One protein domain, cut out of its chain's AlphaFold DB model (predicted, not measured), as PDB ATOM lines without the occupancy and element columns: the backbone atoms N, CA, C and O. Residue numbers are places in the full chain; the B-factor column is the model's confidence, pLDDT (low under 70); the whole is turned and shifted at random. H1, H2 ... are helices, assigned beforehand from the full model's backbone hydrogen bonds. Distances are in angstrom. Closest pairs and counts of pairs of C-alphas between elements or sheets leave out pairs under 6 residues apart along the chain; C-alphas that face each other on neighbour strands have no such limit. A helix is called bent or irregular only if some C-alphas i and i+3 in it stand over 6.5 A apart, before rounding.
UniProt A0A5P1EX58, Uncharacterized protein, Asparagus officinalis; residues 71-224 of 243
ATOM      1  N   GLU A  71     295.519 183.189 337.249       55.97
ATOM      2  CA  GLU A  71     294.466 183.503 336.264       55.97
ATOM      3  C   GLU A  71     293.712 182.266 335.732       55.97
ATOM      4  O   GLU A  71     292.556 182.392 335.312       55.97
ATOM      5  N   ASP A  72     294.278 181.055 335.841       58.47
ATOM      6  CA  ASP A  72     293.696 179.787 335.339       58.47
ATOM      7  C   ASP A  72     292.488 179.275 336.175       58.47
ATOM      8  O   ASP A  72     291.923 178.197 335.993       58.47
ATOM      9  N   LYS A  73     292.030 180.089 337.133       62.38
ATOM     10  CA  LYS A  73     291.077 179.720 338.192       62.38
ATOM     11  C   LYS A  73     289.611 180.000 337.881       62.38
ATOM     12  O   LYS A  73     288.758 179.740 338.735       62.38
ATOM     13  N   LYS A  74     289.270 180.496 336.684       67.62
ATOM     14  CA  LYS A  74     287.862 180.750 336.308       67.62
ATOM     15  C   LYS A  74     287.018 179.476 336.391       67.62
ATOM     16  O   LYS A  74     285.911 179.519 336.923       67.62
ATOM     17  N   GLY A  75     287.561 178.339 335.951       71.25
ATOM     18  CA  GLY A  75     286.888 177.045 336.065       71.25
ATOM     19  C   GLY A  75     286.661 176.621 337.521       71.25
ATOM     20  O   GLY A  75     285.548 176.239 337.885       71.25
ATOM     21  N   LEU A  76     287.688 176.745 338.369       74.38
ATOM     22  CA  LEU A  76     287.622 176.365 339.785       74.38
ATOM     23  C   LEU A  76     286.623 177.242 340.547       74.38
ATOM     24  O   LEU A  76     285.828 176.751 341.343       74.38
ATOM     25  N   TRP A  77     286.629 178.548 340.273       76.00
ATOM     26  CA  TRP A  77     285.668 179.498 340.829       76.00
ATOM     27  C   TRP A  77     284.223 179.153 340.446       76.00
ATOM     28  O   TRP A  77     283.326 179.199 341.289       76.00
ATOM     29  N   VAL A  78     283.987 178.749 339.194       76.75
ATOM     30  CA  VAL A  78     282.663 178.298 338.734       76.75
ATOM     31  C   VAL A  78     282.244 176.998 339.423       76.75
ATOM     32  O   VAL A  78     281.098 176.895 339.867       76.75
ATOM     33  N   ALA A  79     283.147 176.021 339.550       77.94
ATOM     34  CA  ALA A  79     282.868 174.759 340.237       77.94
ATOM     35  C   ALA A  79     282.560 174.969 341.726       77.94
ATOM     36  O   ALA A  79     281.610 174.387 342.251       77.94
ATOM     37  N   GLU A  80     283.287 175.858 342.400       80.94
ATOM     38  CA  GLU A  80     282.988 176.223 343.782       80.94
ATOM     39  C   GLU A  80     281.661 176.963 343.923       80.94
ATOM     40  O   GLU A  80     280.895 176.656 344.832       80.94
ATOM     41  N   ARG A  81     281.333 177.888 343.013       80.69
ATOM     42  CA  ARG A  81     280.039 178.580 343.045       80.69
ATOM     43  C   ARG A  81     278.878 177.604 342.852       80.69
ATOM     44  O   ARG A  81     277.878 177.716 343.554       80.69
ATOM     45  N   LYS A  82     279.025 176.621 341.954       81.25
ATOM     46  CA  LYS A  82     278.065 175.514 341.803       81.25
ATOM     47  C   LYS A  82     277.987 174.674 343.075       81.25
ATOM     48  O   LYS A  82     276.896 174.412 343.558       81.25
ATOM     49  N   THR A  83     279.127 174.317 343.657       84.06
ATOM     50  CA  THR A  83     279.187 173.554 344.913       84.06
ATOM     51  C   THR A  83     278.458 174.276 346.040       84.06
ATOM     52  O   THR A  83     277.614 173.680 346.697       84.06
ATOM     53  N   LEU A  84     278.714 175.572 346.224       83.50
ATOM     54  CA  LEU A  84     278.013 176.401 347.201       83.50
ATOM     55  C   LEU A  84     276.512 176.463 346.914       83.50
ATOM     56  O   LEU A  84     275.723 176.347 347.845       83.50
ATOM     57  N   LEU A  85     276.118 176.585 345.644       84.56
ATOM     58  CA  LEU A  85     274.713 176.586 345.239       84.56
ATOM     59  C   LEU A  85     273.995 175.271 345.572       84.56
ATOM     60  O   LEU A  85     272.797 175.308 345.806       84.56
ATOM     61  N   PHE A  86     274.696 174.134 345.617       84.19
ATOM     62  CA  PHE A  86     274.124 172.850 346.042       84.19
ATOM     63  C   PHE A  86     274.205 172.633 347.561       84.19
ATOM     64  O   PHE A  86     273.241 172.169 348.163       84.19
ATOM     65  N   CYS A  87     275.316 173.000 348.205       84.69
ATOM     66  CA  CYS A  87     275.487 172.844 349.650       84.69
ATOM     67  C   CYS A  87     274.553 173.757 350.453       84.69
ATOM     68  O   CYS A  87     273.979 173.323 351.445       84.69
ATOM     69  N   LEU A  88     274.400 175.020 350.042       84.06
ATOM     70  CA  LEU A  88     273.609 176.010 350.771       84.06
ATOM     71  C   LEU A  88     272.131 175.603 350.934       84.06
ATOM     72  O   LEU A  88     271.666 175.609 352.070       84.06
ATOM     73  N   PRO A  89     271.386 175.208 349.880       84.25
ATOM     74  CA  PRO A  89     270.015 174.743 350.043       84.25
ATOM     75  C   PRO A  89     269.944 173.420 350.803       84.25
ATOM     76  O   PRO A  89     269.010 173.243 351.571       84.25
ATOM     77  N   LEU A  90     270.924 172.518 350.664       85.56
ATOM     78  CA  LEU A  90     270.945 171.269 351.431       85.56
ATOM     79  C   LEU A  90     271.029 171.546 352.943       85.56
ATOM     80  O   LEU A  90     270.232 171.020 353.718       85.56
ATOM     81  N   TYR A  91     271.930 172.445 353.351       84.69
ATOM     82  CA  TYR A  91     272.021 172.907 354.738       84.69
ATOM     83  C   TYR A  91     270.847 173.817 355.145       84.69
ATOM     84  O   TYR A  91     270.507 173.894 356.321       84.69
ATOM     85  N   ALA A  92     270.184 174.512 354.223       83.81
ATOM     86  CA  ALA A  92     268.978 175.272 354.557       83.81
ATOM     87  C   ALA A  92     267.788 174.340 354.827       83.81
ATOM     88  O   ALA A  92     267.050 174.548 355.785       83.81
ATOM     89  N   VAL A  93     267.632 173.284 354.022       85.38
ATOM     90  CA  VAL A  93     266.580 172.271 354.181       85.38
ATOM     91  C   VAL A  93     266.757 171.517 355.493       85.38
ATOM     92  O   VAL A  93     265.787 171.382 356.230       85.38
ATOM     93  N   GLY A  94     267.981 171.095 355.836       80.50
ATOM     94  CA  GLY A  94     268.251 170.460 357.129       80.50
ATOM     95  C   GLY A  94     267.856 171.346 358.317       80.50
ATOM     96  O   GLY A  94     267.195 170.884 359.244       80.50
ATOM     97  N   GLY A  95     268.173 172.645 358.245       79.00
ATOM     98  CA  GLY A  95     267.830 173.605 359.295       79.00
ATOM     99  C   GLY A  95     266.329 173.876 359.365       79.00
ATOM    100  O   GLY A  95     265.771 173.988 360.452       79.00
ATOM    101  N   LEU A  96     265.655 173.918 358.212       82.12
ATOM    102  CA  LEU A  96     264.204 174.062 358.141       82.12
ATOM    103  C   LEU A  96     263.491 172.845 358.737       82.12
ATOM    104  O   LEU A  96     262.515 173.017 359.456       82.12
ATOM    105  N   ILE A  97     263.984 171.629 358.483       79.69
ATOM    106  CA  ILE A  97     263.450 170.403 359.090       79.69
ATOM    107  C   ILE A  97     263.612 170.458 360.611       79.69
ATOM    108  O   ILE A  97     262.631 170.252 361.319       79.69
ATOM    109  N   ALA A  98     264.805 170.798 361.112       75.50
ATOM    110  CA  ALA A  98     265.043 170.946 362.549       75.50
ATOM    111  C   ALA A  98     264.097 171.984 363.181       75.50
ATOM    112  O   ALA A  98     263.492 171.729 364.221       75.50
ATOM    113  N   LEU A  99     263.890 173.121 362.509       78.62
ATOM    114  CA  LEU A  99     262.973 174.167 362.960       78.62
ATOM    115  C   LEU A  99     261.508 173.708 362.965       78.62
ATOM    116  O   LEU A  99     260.785 173.988 363.916       78.62
ATOM    117  N   LEU A 100     261.058 173.011 361.917       78.88
ATOM    118  CA  LEU A 100     259.692 172.484 361.825       78.88
ATOM    119  C   LEU A 100     259.417 171.455 362.918       78.88
ATOM    120  O   LEU A 100     258.348 171.475 363.525       78.88
ATOM    121  N   VAL A 101     260.391 170.590 363.187       73.88
ATOM    122  CA  VAL A 101     260.320 169.620 364.274       73.88
ATOM    123  C   VAL A 101     260.199 170.339 365.617       73.88
ATOM    124  O   VAL A 101     259.266 170.042 366.362       73.88
ATOM    125  N   HIS A 102     261.052 171.329 365.894       73.00
ATOM    126  CA  HIS A 102     260.957 172.131 367.116       73.00
ATOM    127  C   HIS A 102     259.568 172.767 367.273       73.00
ATOM    128  O   HIS A 102     258.938 172.650 368.322       73.00
ATOM    129  N   LEU A 103     259.054 173.396 366.210       73.50
ATOM    130  CA  LEU A 103     257.737 174.037 366.218       73.50
ATOM    131  C   LEU A 103     256.599 173.035 366.462       73.50
ATOM    132  O   LEU A 103     255.641 173.348 367.167       73.50
ATOM    133  N   SER A 104     256.707 171.830 365.897       69.88
ATOM    134  CA  SER A 104     255.721 170.763 366.089       69.88
ATOM    135  C   SER A 104     255.713 170.230 367.524       69.88
ATOM    136  O   SER A 104     254.642 170.034 368.096       69.88
ATOM    137  N   SER A 105     256.889 170.088 368.137       65.00
ATOM    138  CA  SER A 105     257.039 169.655 369.529       65.00
ATOM    139  C   SER A 105     256.569 170.732 370.511       65.00
ATOM    140  O   SER A 105     255.917 170.418 371.507       65.00
ATOM    141  N   ALA A 106     256.812 172.009 370.195       61.84
ATOM    142  CA  ALA A 106     256.345 173.149 370.983       61.84
ATOM    143  C   ALA A 106     254.809 173.290 370.992       61.84
ATOM    144  O   ALA A 106     254.247 173.790 371.963       61.84
ATOM    145  N   GLY A 107     254.119 172.835 369.938       57.59
ATOM    146  CA  GLY A 107     252.656 172.881 369.838       57.59
ATOM    147  C   GLY A 107     251.909 171.756 370.568       57.59
ATOM    148  O   GLY A 107     250.700 171.869 370.756       57.59
ATOM    149  N   VAL A 108     252.594 170.676 370.970       56.84
ATOM    150  CA  VAL A 108     251.962 169.460 371.525       56.84
ATOM    151  C   VAL A 108     252.208 169.281 373.028       56.84
ATOM    152  O   VAL A 108     251.396 168.639 373.693       56.84
ATOM    153  N   LEU A 109     253.273 169.858 373.601       48.75
ATOM    154  CA  LEU A 109     253.665 169.564 374.982       48.75
ATOM    155  C   LEU A 109     253.971 170.817 375.814       48.75
ATOM    156  O   LEU A 109     255.108 171.108 376.180       48.75
ATOM    157  N   GLU A 110     252.913 171.518 376.219       48.75
ATOM    158  CA  GLU A 110     252.943 172.434 377.362       48.75
ATOM    159  C   GLU A 110     253.033 171.612 378.666       48.75
ATOM    160  O   GLU A 110     252.041 171.444 379.371       48.75
ATOM    161  N   LYS A 111     254.196 170.991 378.927       45.62
ATOM    162  CA  LYS A 111     254.686 170.462 380.222       45.62
ATOM    163  C   LYS A 111     255.868 169.518 379.971       45.62
ATOM    164  O   LYS A 111     255.667 168.373 379.577       45.62
ATOM    165  N   THR A 112     257.090 169.959 380.282       46.97
ATOM    166  CA  THR A 112     258.003 169.329 381.278       46.97
ATOM    167  C   THR A 112     259.494 169.593 381.005       46.97
ATOM    168  O   THR A 112     260.264 169.540 381.952       46.97
ATOM    169  N   HIS A 113     259.944 170.005 379.816       46.16
ATOM    170  CA  HIS A 113     261.355 170.399 379.636       46.16
ATOM    171  C   HIS A 113     261.486 171.641 378.752       46.16
ATOM    172  O   HIS A 113     261.023 171.664 377.616       46.16
ATOM    173  N   HIS A 114     262.114 172.690 379.288       45.38
ATOM    174  CA  HIS A 114     262.519 173.874 378.531       45.38
ATOM    175  C   HIS A 114     263.668 173.505 377.580       45.38
ATOM    176  O   HIS A 114     264.817 173.816 377.868       45.38
ATOM    177  N   HIS A 115     263.377 172.812 376.476       54.81
ATOM    178  CA  HIS A 115     264.346 172.678 375.390       54.81
ATOM    179  C   HIS A 115     264.441 174.020 374.674       54.81
ATOM    180  O   HIS A 115     263.454 174.538 374.141       54.81
ATOM    181  N   SER A 116     265.613 174.641 374.754       69.25
ATOM    182  CA  SER A 116     265.822 175.957 374.169       69.25
ATOM    183  C   SER A 116     266.074 175.822 372.666       69.25
ATOM    184  O   SER A 116     266.841 174.969 372.232       69.25
ATOM    185  N   LEU A 117     265.500 176.722 371.856       69.31
ATOM    186  CA  LEU A 117     265.828 176.849 370.422       69.31
ATOM    187  C   LEU A 117     267.342 176.899 370.162       69.31
ATOM    188  O   LEU A 117     267.825 176.503 369.105       69.31
ATOM    189  N   TRP A 118     268.086 177.424 371.133       69.00
ATOM    190  CA  TRP A 118     269.534 177.519 371.107       69.00
ATOM    191  C   TRP A 118     270.229 176.150 371.133       69.00
ATOM    192  O   TRP A 118     271.170 175.943 370.372       69.00
ATOM    193  N   GLU A 119     269.760 175.207 371.952       69.25
ATOM    194  CA  GLU A 119     270.297 173.841 372.003       69.25
ATOM    195  C   GLU A 119     270.029 173.081 370.700       69.25
ATOM    196  O   GLU A 119     270.930 172.418 370.185       69.25
ATOM    197  N   ASP A 120     268.846 173.254 370.104       70.00
ATOM    198  CA  ASP A 120     268.509 172.648 368.810       70.00
ATOM    199  C   ASP A 120     269.367 173.224 367.671       70.00
ATOM    200  O   ASP A 120     269.849 172.490 366.805       70.00
ATOM    201  N   LEU A 121     269.618 174.538 367.689       72.62
ATOM    202  CA  LEU A 121     270.526 175.197 366.746       72.62
ATOM    203  C   LEU A 121     271.975 174.732 366.921       72.62
ATOM    204  O   LEU A 121     272.671 174.542 365.922       72.62
ATOM    205  N   LEU A 122     272.433 174.538 368.162       73.81
ATOM    206  CA  LEU A 122     273.754 173.982 368.445       73.81
ATOM    207  C   LEU A 122     273.854 172.546 367.926       73.81
ATOM    208  O   LEU A 122     274.787 172.248 367.185       73.81
ATOM    209  N   SER A 123     272.876 171.686 368.217       71.75
ATOM    210  CA  SER A 123     272.818 170.314 367.695       71.75
ATOM    211  C   SER A 123     272.860 170.282 366.163       71.75
ATOM    212  O   SER A 123     273.679 169.586 365.553       71.75
ATOM    213  N   TYR A 124     272.070 171.140 365.516       75.50
ATOM    214  CA  TYR A 124     272.076 171.270 364.063       75.50
ATOM    215  C   TYR A 124     273.421 171.766 363.507       75.50
ATOM    216  O   TYR A 124     273.915 171.257 362.495       75.50
ATOM    217  N   ALA A 125     274.054 172.734 364.176       76.06
ATOM    218  CA  ALA A 125     275.388 173.197 363.818       76.06
ATOM    219  C   ALA A 125     276.424 172.070 363.932       76.06
ATOM    220  O   ALA A 125     277.292 171.977 363.065       76.06
ATOM    221  N   GLY A 126     276.300 171.198 364.938       77.44
ATOM    222  CA  GLY A 126     277.074 169.964 365.082       77.44
ATOM    223  C   GLY A 126     276.955 169.055 363.863       77.44
ATOM    224  O   GLY A 126     277.967 168.714 363.255       77.44
ATOM    225  N   LEU A 127     275.728 168.780 363.415       77.12
ATOM    226  CA  LEU A 127     275.475 167.956 362.229       77.12
ATOM    227  C   LEU A 127     276.034 168.574 360.936       77.12
ATOM    228  O   LEU A 127     276.628 167.864 360.117       77.12
ATOM    229  N   ILE A 128     275.904 169.893 360.737       80.81
ATOM    230  CA  ILE A 128     276.563 170.579 359.605       80.81
ATOM    231  C   ILE A 128     278.071 170.362 359.675       80.81
ATOM    232  O   ILE A 128     278.727 170.120 358.657       80.81
ATOM    233  N   LEU A 129     278.619 170.476 360.885       79.69
ATOM    234  CA  LEU A 129     280.028 170.288 361.130       79.69
ATOM    235  C   LEU A 129     280.409 168.855 360.729       79.69
ATOM    236  O   LEU A 129     281.388 168.698 360.006       79.69
ATOM    237  N   ASP A 130     279.691 167.826 361.175       80.62
ATOM    238  CA  ASP A 130     280.034 166.415 360.922       80.62
ATOM    239  C   ASP A 130     279.988 166.068 359.431       80.62
ATOM    240  O   ASP A 130     280.832 165.327 358.924       80.62
ATOM    241  N   ASN A 131     279.150 166.783 358.684       81.44
ATOM    242  CA  ASN A 131     279.092 166.780 357.226       81.44
ATOM    243  C   ASN A 131     280.199 167.608 356.533       81.44
ATOM    244  O   ASN A 131     280.044 168.027 355.381       81.44
ATOM    245  N   PHE A 132     281.346 167.849 357.179       84.81
ATOM    246  CA  PHE A 132     282.415 168.700 356.628       84.81
ATOM    247  C   PHE A 132     282.974 168.212 355.283       84.81
ATOM    248  O   PHE A 132     283.477 169.033 354.506       84.81
ATOM    249  N   LEU A 133     282.899 166.905 355.003       84.94
ATOM    250  CA  LEU A 133     283.375 166.287 353.760       84.94
ATOM    251  C   LEU A 133     282.426 166.493 352.575       84.94
ATOM    252  O   LEU A 133     282.879 166.483 351.432       84.94
ATOM    253  N   LEU A 134     281.137 166.734 352.821       84.25
ATOM    254  CA  LEU A 134     280.111 166.857 351.783       84.25
ATOM    255  C   LEU A 134     280.409 167.967 350.749       84.25
ATOM    256  O   LEU A 134     280.336 167.701 349.547       84.25
ATOM    257  N   PRO A 135     280.861 169.174 351.142       82.88
ATOM    258  CA  PRO A 135     281.310 170.190 350.195       82.88
ATOM    259  C   PRO A 135     282.495 169.743 349.339       82.88
ATOM    260  O   PRO A 135     282.590 170.147 348.187       82.88
ATOM    261  N   GLN A 136     283.412 168.936 349.885       83.88
ATOM    262  CA  GLN A 136     284.554 168.431 349.117       83.88
ATOM    263  C   GLN A 136     284.111 167.358 348.120       83.88
ATOM    264  O   GLN A 136     284.567 167.365 346.982       83.88
ATOM    265  N   PHE A 137     283.198 166.477 348.530       84.25
ATOM    266  CA  PHE A 137     282.586 165.479 347.658       84.25
ATOM    267  C   PHE A 137     281.898 166.131 346.446       84.25
ATOM    268  O   PHE A 137     282.168 165.745 345.305       84.25
ATOM    269  N   ILE A 138     281.069 167.154 346.683       82.62
ATOM    270  CA  ILE A 138     280.367 167.895 345.625       82.62
ATOM    271  C   ILE A 138     281.359 168.687 344.759       82.62
ATOM    272  O   ILE A 138     281.238 168.690 343.533       82.62
ATOM    273  N   LEU A 139     282.375 169.312 345.365       80.88
ATOM    274  CA  LEU A 139     283.401 170.039 344.617       80.88
ATOM    275  C   LEU A 139     284.174 169.117 343.677       80.88
ATOM    276  O   LEU A 139     284.329 169.450 342.506       80.88
ATOM    277  N   ASN A 140     284.605 167.950 344.157       80.50
ATOM    278  CA  ASN A 140     285.289 166.952 343.337       80.50
ATOM    279  C   ASN A 140     284.393 166.451 342.194       80.50
ATOM    280  O   ASN A 140     284.883 166.187 341.102       80.50
ATOM    281  N   MET A 141     283.080 166.347 342.412       74.56
ATOM    282  CA  MET A 141     282.137 165.951 341.364       74.56
ATOM    283  C   MET A 141     282.074 166.981 340.220       74.56
ATOM    284  O   MET A 141     282.010 166.595 339.054       74.56
ATOM    285  N   PHE A 142     282.111 168.283 340.528       73.12
ATOM    286  CA  PHE A 142     282.091 169.349 339.514       73.12
ATOM    287  C   PHE A 142     283.472 169.679 338.939       73.12
ATOM    288  O   PHE A 142     283.572 170.128 337.797       73.12
ATOM    289  N   TRP A 143     284.525 169.481 339.724       70.94
ATOM    290  CA  TRP A 143     285.906 169.750 339.360       70.94
ATOM    291  C   TRP A 143     286.627 168.423 339.125       70.94
ATOM    292  O   TRP A 143     287.235 167.851 340.028       70.94
ATOM    293  N   ASN A 144     286.540 167.919 337.891       67.06
ATOM    294  CA  ASN A 144     287.129 166.647 337.462       67.06
ATOM    295  C   ASN A 144     288.664 166.718 337.310       67.06
ATOM    296  O   ASN A 144     289.213 166.373 336.262       67.06
ATOM    297  N   SER A 145     289.368 167.194 338.337       63.44
ATOM    298  CA  SER A 145     290.829 167.151 338.379       63.44
ATOM    299  C   SER A 145     291.306 165.804 338.934       63.44
ATOM    300  O   SER A 145     290.692 165.230 339.835       63.44
ATOM    301  N   LYS A 146     292.406 165.290 338.371       58.31
ATOM    302  CA  LYS A 146     293.147 164.124 338.885       58.31
ATOM    303  C   LYS A 146     294.181 164.516 339.944       58.31
ATOM    304  O   LYS A 146     294.864 163.644 340.481       58.31
ATOM    305  N   ASP A 147     294.318 165.807 340.234       60.69
ATOM    306  CA  ASP A 147     295.274 166.277 341.221       60.69
ATOM    307  C   ASP A 147     294.793 165.969 342.633       60.69
ATOM    308  O   ASP A 147     293.615 166.107 342.978       60.69
ATOM    309  N   LYS A 148     295.745 165.581 343.485       59.25
ATOM    310  CA  LYS A 148     295.530 165.392 344.922       59.25
ATOM    311  C   LYS A 148     295.309 166.755 345.579       59.25
ATOM    312  O   LYS A 148     296.181 167.267 346.272       59.25
ATOM    313  N   SER A 149     294.128 167.336 345.375       61.81
ATOM    314  CA  SER A 149     293.734 168.624 345.955       61.81
ATOM    315  C   SER A 149     293.760 168.606 347.489       61.81
ATOM    316  O   SER A 149     293.837 169.664 348.109       61.81
ATOM    317  N   LEU A 150     293.714 167.418 348.106       69.69
ATOM    318  CA  LEU A 150     293.726 167.242 349.551       69.69
ATOM    319  C   LEU A 150     294.569 166.024 349.949       69.69
ATOM    320  O   LEU A 150     294.402 164.947 349.378       69.69
ATOM    321  N   ALA A 151     295.438 166.176 350.950       78.44
ATOM    322  CA  ALA A 151     296.247 165.072 351.459       78.44
ATOM    323  C   ALA A 151     295.357 163.984 352.101       78.44
ATOM    324  O   ALA A 151     294.544 164.320 352.969       78.44
ATOM    325  N   PRO A 152     295.530 162.690 351.753       78.56
ATOM    326  CA  PRO A 152     294.785 161.583 352.357       78.56
ATOM    327  C   PRO A 152     294.810 161.559 353.882       78.56
ATOM    328  O   PRO A 152     293.778 161.390 354.523       78.56
ATOM    329  N   SER A 153     295.976 161.823 354.469       81.31
ATOM    330  CA  SER A 153     296.146 161.884 355.921       81.31
ATOM    331  C   SER A 153     295.298 162.972 356.583       81.31
ATOM    332  O   SER A 153     294.835 162.775 357.702       81.31
ATOM    333  N   PHE A 154     295.057 164.097 355.904       83.56
ATOM    334  CA  PHE A 154     294.327 165.225 356.474       83.56
ATOM    335  C   PHE A 154     292.839 164.913 356.654       83.56
ATOM    336  O   PHE A 154     292.306 165.080 357.753       83.56
ATOM    337  N   TYR A 155     292.159 164.432 355.607       81.88
ATOM    338  CA  TYR A 155     290.728 164.131 355.716       81.88
ATOM    339  C   TYR A 155     290.462 162.844 356.494       81.88
ATOM    340  O   TYR A 155     289.507 162.814 357.265       81.88
ATOM    341  N   VAL A 156     291.315 161.818 356.375       83.44
ATOM    342  CA  VAL A 156     291.205 160.592 357.187       83.44
ATOM    343  C   VAL A 156     291.428 160.910 358.665       83.44
ATOM    344  O   VAL A 156     290.614 160.524 359.501       83.44
ATOM    345  N   GLY A 157     292.481 161.667 358.994       83.50
ATOM    346  CA  GLY A 157     292.782 162.055 360.373       83.50
ATOM    347  C   GLY A 157     291.684 162.919 360.992       83.50
ATOM    348  O   GLY A 157     291.235 162.641 362.099       83.50
ATOM    349  N   THR A 158     291.182 163.914 360.251       82.50
ATOM    350  CA  THR A 158     290.069 164.759 360.718       82.50
ATOM    351  C   THR A 158     288.794 163.940 360.919       82.50
ATOM    352  O   THR A 158     288.108 164.115 361.920       82.50
ATOM    353  N   SER A 159     288.492 163.009 360.014       83.81
ATOM    354  CA  SER A 159     287.337 162.109 360.141       83.81
ATOM    355  C   SER A 159     287.435 161.231 361.385       83.81
ATOM    356  O   SER A 159     286.463 161.091 362.119       83.81
ATOM    357  N   PHE A 160     288.625 160.688 361.661       83.38
ATOM    358  CA  PHE A 160     288.871 159.869 362.843       83.38
ATOM    359  C   PHE A 160     288.661 160.652 364.145       83.38
ATOM    360  O   PHE A 160     287.923 160.202 365.016       83.38
ATOM    361  N   VAL A 161     289.250 161.851 364.257       81.31
ATOM    362  CA  VAL A 161     289.099 162.715 365.444       81.31
ATOM    363  C   VAL A 161     287.632 163.049 365.715       81.31
ATOM    364  O   VAL A 161     287.235 163.173 366.870       81.31
ATOM    365  N   ARG A 162     286.817 163.162 364.664       80.56
ATOM    366  CA  ARG A 162     285.394 163.501 364.769       80.56
ATOM    367  C   ARG A 162     284.475 162.318 365.004       80.56
ATOM    368  O   ARG A 162     283.454 162.485 365.646       80.56
ATOM    369  N   ALA A 163     284.839 161.133 364.530       78.56
ATOM    370  CA  ALA A 163     284.118 159.909 364.863       78.56
ATOM    371  C   ALA A 163     284.340 159.498 366.331       78.56
ATOM    372  O   ALA A 163     283.497 158.826 366.919       78.56
ATOM    373  N   LEU A 164     285.468 159.898 366.928       77.25
ATOM    374  CA  LEU A 164     285.900 159.441 368.249       77.25
ATOM    375  C   LEU A 164     284.905 159.742 369.393       77.25
ATOM    376  O   LEU A 164     284.642 158.818 370.162       77.25
ATOM    377  N   PRO A 165     284.305 160.945 369.511       73.62
ATOM    378  CA  PRO A 165     283.271 161.221 370.511       73.62
ATOM    379  C   PRO A 165     282.035 160.327 370.352       73.62
ATOM    380  O   PRO A 165     281.591 159.747 371.334       73.62
ATOM    381  N   HIS A 166     281.550 160.126 369.121       75.38
ATOM    382  CA  HIS A 166     280.384 159.278 368.839       75.38
ATOM    383  C   HIS A 166     280.642 157.802 369.160       75.38
ATOM    384  O   HIS A 166     279.831 157.146 369.806       75.38
ATOM    385  N   VAL A 167     281.810 157.276 368.777       72.56
ATOM    386  CA  VAL A 167     282.196 155.894 369.104       72.56
ATOM    387  C   VAL A 167     282.344 155.715 370.618       72.56
ATOM    388  O   VAL A 167     281.932 154.691 371.163       72.56
ATOM    389  N   TYR A 168     282.905 156.713 371.307       71.19
ATOM    390  CA  TYR A 168     283.011 156.707 372.763       71.19
ATOM    391  C   TYR A 168     281.634 156.757 373.438       71.19
ATOM    392  O   TYR A 168     281.395 156.017 374.394       71.19
ATOM    393  N   ASP A 169     280.711 157.568 372.923       69.88
ATOM    394  CA  ASP A 169     279.350 157.676 373.443       69.88
ATOM    395  C   ASP A 169     278.521 156.411 373.198       69.88
ATOM    396  O   ASP A 169     277.865 155.941 374.133       69.88
ATOM    397  N   ALA A 170     278.643 155.783 372.024       69.50
ATOM    398  CA  ALA A 170     278.046 154.480 371.727       69.50
ATOM    399  C   ALA A 170     278.597 153.373 372.645       69.50
ATOM    400  O   ALA A 170     277.837 152.559 373.178       69.50
ATOM    401  N   TYR A 171     279.913 153.368 372.895       70.88
ATOM    402  CA  TYR A 171     280.550 152.437 373.831       70.88
ATOM    403  C   TYR A 171     280.064 152.652 375.274       70.88
ATOM    404  O   TYR A 171     279.697 151.698 375.964       70.88
ATOM    405  N   ARG A 172     279.991 153.911 375.725       67.94
ATOM    406  CA  ARG A 172     279.481 154.290 377.053       67.94
ATOM    407  C   ARG A 172     277.997 153.960 377.223       67.94
ATOM    408  O   ARG A 172     277.586 153.576 378.311       67.94
ATOM    409  N   ALA A 173     277.183 154.103 376.178       65.44
ATOM    410  CA  ALA A 173     275.770 153.729 376.222       65.44
ATOM    411  C   ALA A 173     275.581 152.224 376.479       65.44
ATOM    412  O   ALA A 173     274.616 151.832 377.132       65.44
ATOM    413  N   HIS A 174     276.525 151.396 376.025       64.25
ATOM    414  CA  HIS A 174     276.547 149.955 376.280       64.25
ATOM    415  C   HIS A 174     277.126 149.578 377.651       64.25
ATOM    416  O   HIS A 174     276.691 148.604 378.264       64.25
ATOM    417  N   HIS A 175     278.091 150.347 378.156       57.69
ATOM    418  CA  HIS A 175     278.755 150.103 379.433       57.69
ATOM    419  C   HIS A 175     278.449 151.246 380.407       57.69
ATOM    420  O   HIS A 175     279.154 152.251 380.431       57.69
ATOM    421  N   TYR A 176     277.384 151.084 381.203       51.94
ATOM    422  CA  TYR A 176     276.841 152.049 382.175       51.94
ATOM    423  C   TYR A 176     277.914 152.627 383.134       51.94
ATOM    424  O   TYR A 176     278.116 152.140 384.245       51.94
ATOM    425  N   ILE A 177     278.609 153.692 382.717       47.53
ATOM    426  CA  ILE A 177     279.590 154.426 383.531       47.53
ATOM    427  C   ILE A 177     279.143 155.901 383.621       47.53
ATOM    428  O   ILE A 177     279.286 156.636 382.642       47.53
ATOM    429  N   PRO A 178     278.605 156.370 384.770       48.47
ATOM    430  CA  PRO A 178     277.850 157.632 384.824       48.47
ATOM    431  C   PRO A 178     278.670 158.932 384.913       48.47
ATOM    432  O   PRO A 178     278.077 160.002 384.955       48.47
ATOM    433  N   HIS A 179     280.002 158.892 385.013       42.16
ATOM    434  CA  HIS A 179     280.751 160.010 385.620       42.16
ATOM    435  C   HIS A 179     281.675 160.808 384.686       42.16
ATOM    436  O   HIS A 179     282.429 161.651 385.166       42.16
ATOM    437  N   LEU A 180     281.614 160.601 383.366       41.69
ATOM    438  CA  LEU A 180     282.316 161.457 382.401       41.69
ATOM    439  C   LEU A 180     281.310 162.070 381.422       41.69
ATOM    440  O   LEU A 180     281.123 161.593 380.302       41.69
ATOM    441  N   SER A 181     280.628 163.128 381.855       44.41
ATOM    442  CA  SER A 181     279.941 164.046 380.949       44.41
ATOM    443  C   SER A 181     281.006 164.901 380.261       44.41
ATOM    444  O   SER A 181     281.243 166.047 380.643       44.41
ATOM    445  N   LEU A 182     281.714 164.326 379.285       42.78
ATOM    446  CA  LEU A 182     282.434 165.141 378.317       42.78
ATOM    447  C   LEU A 182     281.337 165.943 377.618       42.78
ATOM    448  O   LEU A 182     280.536 165.373 376.883       42.78
ATOM    449  N   SER A 183     281.200 167.217 377.969       41.38
ATOM    450  CA  SER A 183     280.185 168.105 377.421       41.38
ATOM    451  C   SER A 183     280.500 168.320 375.943       41.38
ATOM    452  O   SER A 183     281.174 169.281 375.570       41.38
ATOM    453  N   TYR A 184     280.087 167.377 375.098       46.66
ATOM    454  CA  TYR A 184     280.027 167.570 373.665       46.66
ATOM    455  C   TYR A 184     278.882 168.554 373.450       46.66
ATOM    456  O   TYR A 184     277.713 168.190 373.455       46.66
ATOM    457  N   ILE A 185     279.242 169.833 373.341       47.62
ATOM    458  CA  ILE A 185     278.351 171.003 373.216       47.62
ATOM    459  C   ILE A 185     277.350 170.868 372.041       47.62
ATOM    460  O   ILE A 185     276.424 171.661 371.913       47.62
ATOM    461  N   TYR A 186     277.518 169.844 371.203       45.78
ATOM    462  CA  TYR A 186     276.739 169.568 370.003       45.78
ATOM    463  C   TYR A 186     275.804 168.358 370.086       45.78
ATOM    464  O   TYR A 186     275.048 168.145 369.148       45.78
ATOM    465  N   ALA A 187     275.837 167.567 371.160       43.00
ATOM    466  CA  ALA A 187     274.930 166.433 371.327       43.00
ATOM    467  C   ALA A 187     274.310 166.485 372.728       43.00
ATOM    468  O   ALA A 187     274.896 166.017 373.706       43.00
ATOM    469  N   SER A 188     273.129 167.100 372.840       44.00
ATOM    470  CA  SER A 188     272.298 166.957 374.033       44.00
ATOM    471  C   SER A 188     271.727 165.535 374.058       44.00
ATOM    472  O   SER A 188     271.152 165.055 373.085       44.00
ATOM    473  N   ARG A 189     271.915 164.836 375.180       43.09
ATOM    474  CA  ARG A 189     271.435 163.457 375.384       43.09
ATOM    475  C   ARG A 189     269.913 163.378 375.597       43.09
ATOM    476  O   ARG A 189     269.357 162.290 375.528       43.09
ATOM    477  N   ASP A 190     269.267 164.520 375.832       45.34
ATOM    478  CA  ASP A 190     267.874 164.613 376.292       45.34
ATOM    479  C   ASP A 190     266.883 165.038 375.190       45.34
ATOM    480  O   ASP A 190     265.714 165.287 375.475       45.34
ATOM    481  N   GLY A 191     267.332 165.139 373.934       47.25
ATOM    482  CA  GLY A 191     266.471 165.460 372.799       47.25
ATOM    483  C   GLY A 191     266.092 164.200 372.027       47.25
ATOM    484  O   GLY A 191     266.925 163.650 371.308       47.25
ATOM    485  N   ASP A 192     264.827 163.784 372.108       43.53
ATOM    486  CA  ASP A 192     264.227 162.592 371.467       43.53
ATOM    487  C   ASP A 192     264.375 162.499 369.922       43.53
ATOM    488  O   ASP A 192     263.854 161.585 369.284       43.53
ATOM    489  N   LEU A 193     265.121 163.413 369.294       42.88
ATOM    490  CA  LEU A 193     265.478 163.415 367.873       42.88
ATOM    491  C   LEU A 193     266.810 162.710 367.573       42.88
ATOM    492  O   LEU A 193     267.004 162.220 366.458       42.88
ATOM    493  N   TYR A 194     267.700 162.612 368.567       52.50
ATOM    494  CA  TYR A 194     269.032 162.013 368.456       52.50
ATOM    495  C   TYR A 194     269.172 160.789 369.371       52.50
ATOM    496  O   TYR A 194     269.836 160.801 370.402       52.50
ATOM    497  N   SER A 195     268.523 159.693 368.977       57.69
ATOM    498  CA  SER A 195     268.721 158.376 369.596       57.69
ATOM    499  C   SER A 195     270.165 157.868 369.415       57.69
ATOM    500  O   SER A 195     270.846 158.260 368.468       57.69
ATOM    501  N   SER A 196     270.592 156.904 370.246       59.59
ATOM    502  CA  SER A 196     271.887 156.188 370.167       59.59
ATOM    503  C   SER A 196     272.243 155.663 368.766       59.59
ATOM    504  O   SER A 196     273.406 155.371 368.495       59.59
ATOM    505  N   ALA A 197     271.264 155.529 367.867       64.31
ATOM    506  CA  ALA A 197     271.487 155.182 366.469       64.31
ATOM    507  C   ALA A 197     272.347 156.217 365.718       64.31
ATOM    508  O   ALA A 197     273.148 155.834 364.866       64.31
ATOM    509  N   TRP A 198     272.233 157.510 366.033       67.44
ATOM    510  CA  TRP A 198     272.995 158.566 365.358       67.44
ATOM    511  C   TRP A 198     274.493 158.511 365.662       67.44
ATOM    512  O   TRP A 198     275.296 158.765 364.767       67.44
ATOM    513  N   ASP A 199     274.871 158.051 366.858       69.56
ATOM    514  CA  ASP A 199     276.273 157.811 367.227       69.56
ATOM    515  C   ASP A 199     276.934 156.698 366.396       69.56
ATOM    516  O   ASP A 199     278.158 156.593 366.342       69.56
ATOM    517  N   ILE A 200     276.133 155.875 365.712       72.06
ATOM    518  CA  ILE A 200     276.601 154.839 364.783       72.06
ATOM    519  C   ILE A 200     276.501 155.338 363.336       72.06
ATOM    520  O   ILE A 200     277.434 155.164 362.551       72.06
ATOM    521  N   ILE A 201     275.387 155.987 362.983       75.88
ATOM    522  CA  ILE A 201     275.115 156.461 361.619       75.88
ATOM    523  C   ILE A 201     276.133 157.522 361.186       75.88
ATOM    524  O   ILE A 201     276.673 157.411 360.085       75.88
ATOM    525  N   ILE A 202     276.442 158.502 362.043       77.75
ATOM    526  CA  ILE A 202     277.331 159.623 361.699       77.75
ATOM    527  C   ILE A 202     278.751 159.127 361.351       77.75
ATOM    528  O   ILE A 202     279.241 159.443 360.263       77.75
ATOM    529  N   PRO A 203     279.426 158.293 362.173       80.81
ATOM    530  CA  PRO A 203     280.712 157.710 361.788       80.81
ATOM    531  C   PRO A 203     280.656 156.883 360.500       80.81
ATOM    532  O   PRO A 203     281.572 156.970 359.681       80.81
ATOM    533  N   CYS A 204     279.596 156.093 360.296       82.38
ATOM    534  CA  CYS A 204     279.431 155.298 359.080       82.38
ATOM    535  C   CYS A 204     279.331 156.180 357.828       82.38
ATOM    536  O   CYS A 204     280.018 155.913 356.841       82.38
ATOM    537  N   GLU A 205     278.533 157.248 357.875       83.94
ATOM    538  CA  GLU A 205     278.413 158.224 356.789       83.94
ATOM    539  C   GLU A 205     279.767 158.865 356.463       83.94
ATOM    540  O   GLU A 205     280.187 158.901 355.301       83.94
ATOM    541  N   VAL A 206     280.504 159.295 357.491       85.69
ATOM    542  CA  VAL A 206     281.837 159.881 357.329       85.69
ATOM    543  C   VAL A 206     282.795 158.890 356.660       85.69
ATOM    544  O   VAL A 206     283.492 159.264 355.718       85.69
ATOM    545  N   VAL A 207     282.812 157.619 357.075       86.31
ATOM    546  CA  VAL A 207     283.659 156.581 356.456       86.31
ATOM    547  C   VAL A 207     283.312 156.387 354.979       86.31
ATOM    548  O   VAL A 207     284.215 156.313 354.141       86.31
ATOM    549  N   VAL A 208     282.023 156.354 354.635       87.38
ATOM    550  CA  VAL A 208     281.578 156.254 353.239       87.38
ATOM    551  C   VAL A 208     282.078 157.453 352.428       87.38
ATOM    552  O   VAL A 208     282.665 157.264 351.361       87.38
ATOM    553  N   LEU A 209     281.941 158.678 352.944       85.69
ATOM    554  CA  LEU A 209     282.435 159.888 352.277       85.69
ATOM    555  C   LEU A 209     283.961 159.887 352.104       85.69
ATOM    556  O   LEU A 209     284.455 160.272 351.043       85.69
ATOM    557  N   VAL A 210     284.717 159.414 353.099       87.06
ATOM    558  CA  VAL A 210     286.179 159.240 353.025       87.06
ATOM    559  C   VAL A 210     286.554 158.294 351.883       87.06
ATOM    560  O   VAL A 210     287.426 158.625 351.076       87.06
ATOM    561  N   VAL A 211     285.887 157.140 351.781       85.94
ATOM    562  CA  VAL A 211     286.132 156.157 350.713       85.94
ATOM    563  C   VAL A 211     285.783 156.743 349.348       85.94
ATOM    564  O   VAL A 211     286.566 156.618 348.408       85.94
ATOM    565  N   ILE A 212     284.649 157.436 349.234       84.56
ATOM    566  CA  ILE A 212     284.233 158.087 347.990       84.56
ATOM    567  C   ILE A 212     285.261 159.138 347.564       84.56
ATOM    568  O   ILE A 212     285.702 159.116 346.419       84.56
ATOM    569  N   ILE A 213     285.698 160.022 348.465       83.88
ATOM    570  CA  ILE A 213     286.703 161.052 348.154       83.88
ATOM    571  C   ILE A 213     288.036 160.411 347.764       83.88
ATOM    572  O   ILE A 213     288.676 160.862 346.814       83.88
ATOM    573  N   TYR A 214     288.442 159.337 348.441       83.88
ATOM    574  CA  TYR A 214     289.630 158.575 348.066       83.88
ATOM    575  C   TYR A 214     289.525 158.031 346.632       83.88
ATOM    576  O   TYR A 214     290.464 158.167 345.842       83.88
ATOM    577  N   LEU A 215     288.369 157.473 346.259       80.94
ATOM    578  CA  LEU A 215     288.107 156.999 344.900       80.94
ATOM    579  C   LEU A 215     288.066 158.155 343.885       80.94
ATOM    580  O   LEU A 215     288.670 158.032 342.820       80.94
ATOM    581  N   GLN A 216     287.443 159.289 344.223       82.19
ATOM    582  CA  GLN A 216     287.423 160.501 343.389       82.19
ATOM    583  C   GLN A 216     288.841 161.015 343.117       82.19
ATOM    584  O   GLN A 216     289.174 161.332 341.979       82.19
ATOM    585  N   GLN A 217     289.708 161.047 344.132       79.81
ATOM    586  CA  GLN A 217     291.102 161.470 343.971       79.81
ATOM    587  C   GLN A 217     291.935 160.475 343.153       79.81
ATOM    588  O   GLN A 217     292.872 160.877 342.469       79.81
ATOM    589  N   ARG A 218     291.623 159.173 343.219       77.38
ATOM    590  CA  ARG A 218     292.383 158.126 342.519       77.38
ATOM    591  C   ARG A 218     291.982 157.968 341.055       77.38
ATOM    592  O   ARG A 218     292.845 157.746 340.211       77.38
ATOM    593  N   PHE A 219     290.687 158.046 340.763       72.94
ATOM    594  CA  PHE A 219     290.140 157.766 339.436       72.94
ATOM    595  C   PHE A 219     289.693 159.027 338.686       72.94
ATOM    596  O   PHE A 219     289.381 158.933 337.500       72.94
ATOM    597  N   GLY A 220     289.701 160.199 339.327       70.69
ATOM    598  CA  GLY A 220     289.160 161.453 338.799       70.69
ATOM    599  C   GLY A 220     287.756 161.730 339.343       70.69
ATOM    600  O   GLY A 220     286.948 160.814 339.514       70.69
ATOM    601  N   GLY A 221     287.467 163.001 339.621       65.38
ATOM    602  CA  GLY A 221     286.237 163.440 340.287       65.38
ATOM    603  C   GLY A 221     284.926 163.027 339.599       65.38
ATOM    604  O   GLY A 221     283.926 162.788 340.276       65.38
ATOM    605  N   ALA A 222     284.945 162.844 338.274       62.34
ATOM    606  CA  ALA A 222     283.792 162.415 337.476       62.34
ATOM    607  C   ALA A 222     283.637 160.887 337.340       62.34
ATOM    608  O   ALA A 222     282.654 160.428 336.760       62.34
ATOM    609  N   SER A 223     284.570 160.080 337.854       59.78
ATOM    610  CA  SER A 223     284.574 158.620 337.642       59.78
ATOM    611  C   SER A 223     283.483 157.868 338.410       59.78
ATOM    612  O   SER A 223     283.232 156.702 338.128       59.78
ATOM    613  N   ILE A 224     282.815 158.535 339.353       59.66
ATOM    614  CA  ILE A 224     281.693 157.983 340.130       59.66
ATOM    615  C   ILE A 224     280.337 158.370 339.503       59.66
ATOM    616  O   ILE A 224     279.295 157.851 339.896       59.66
TER     617      ILE A 224
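This is residues 71 to 224 of the 243 residues of an uncharacterized protein of Asparagus officinalis (UniProt A0A5P1EX58). The long helix H1 runs along one side of an elongated body, H2 and H3 fold back along it one after the other, and H5 with the bent H4 makes the other side. H3 lies between H1 and H5, and residues 107 to 112, of which 107 and 108 belong to H1, stick out from the body. The printed part has 154 residues with five named helices, H1 to H5 in chain order, and no named strand: all helix. It is loose, with a radius of gyration of the C-alphas of 18.6 A and spans of 59 by 36 by 24 A.

H1, residues 74 to 108, begins at C-alpha 74 (287.862, 180.750, 336.308) and is 51.5 A long; it is not bent, but only just: C-alphas 86 and 89 are 6.0 A apart. H2 is residues 117 to 130, 20.0 A, and H3 residues 134 to 142, 12.7 A. H4, residues 152 to 174, was assigned as one helix by its hydrogen bonds but is bent, with C-alphas 162 and 165 6.5 A apart; its arms are H4a, 152 to 162, and H4b, 165 to 174. H5, residues 198 to 219, 31.1 A, ends at C-alpha 219 (290.140, 157.766, 339.436).

H1 and H2 form a helical hairpin at 36 degrees, only just steep; their closest C-alphas are Gly 95 and Tyr 124, 6.8 A. Residues 79 to 87 of H1 touch H3, closest at C-alphas Thr 83 and Leu 139, 5.5 A. H3 touches H5 at C-alphas Phe 137 and Ile 213, 6.1 A. H4a touches H5 at 5 degrees, opposite ways, C-alphas Ser 159 and Val 206 being closest at 6.6 A. H4b and H5 form a helical hairpin, closest at C-alphas His 166 and Asp 199, 4.7 A. H1 and H5 are apart. Each O i to N i+4 pair is within hydrogen-bond range in H2, H3, H4a and H4b, against 29 of 31 in H1 and 17 of 18 in H5.

The farthest C-alphas, Glu 71 and Lys 111, are 60.7 A apart. The printed part has no cut; the link H4 to H5 is long. Its mean pLDDT is 70.4, with residues 104 to 119 and 172 to 199 among those under 70.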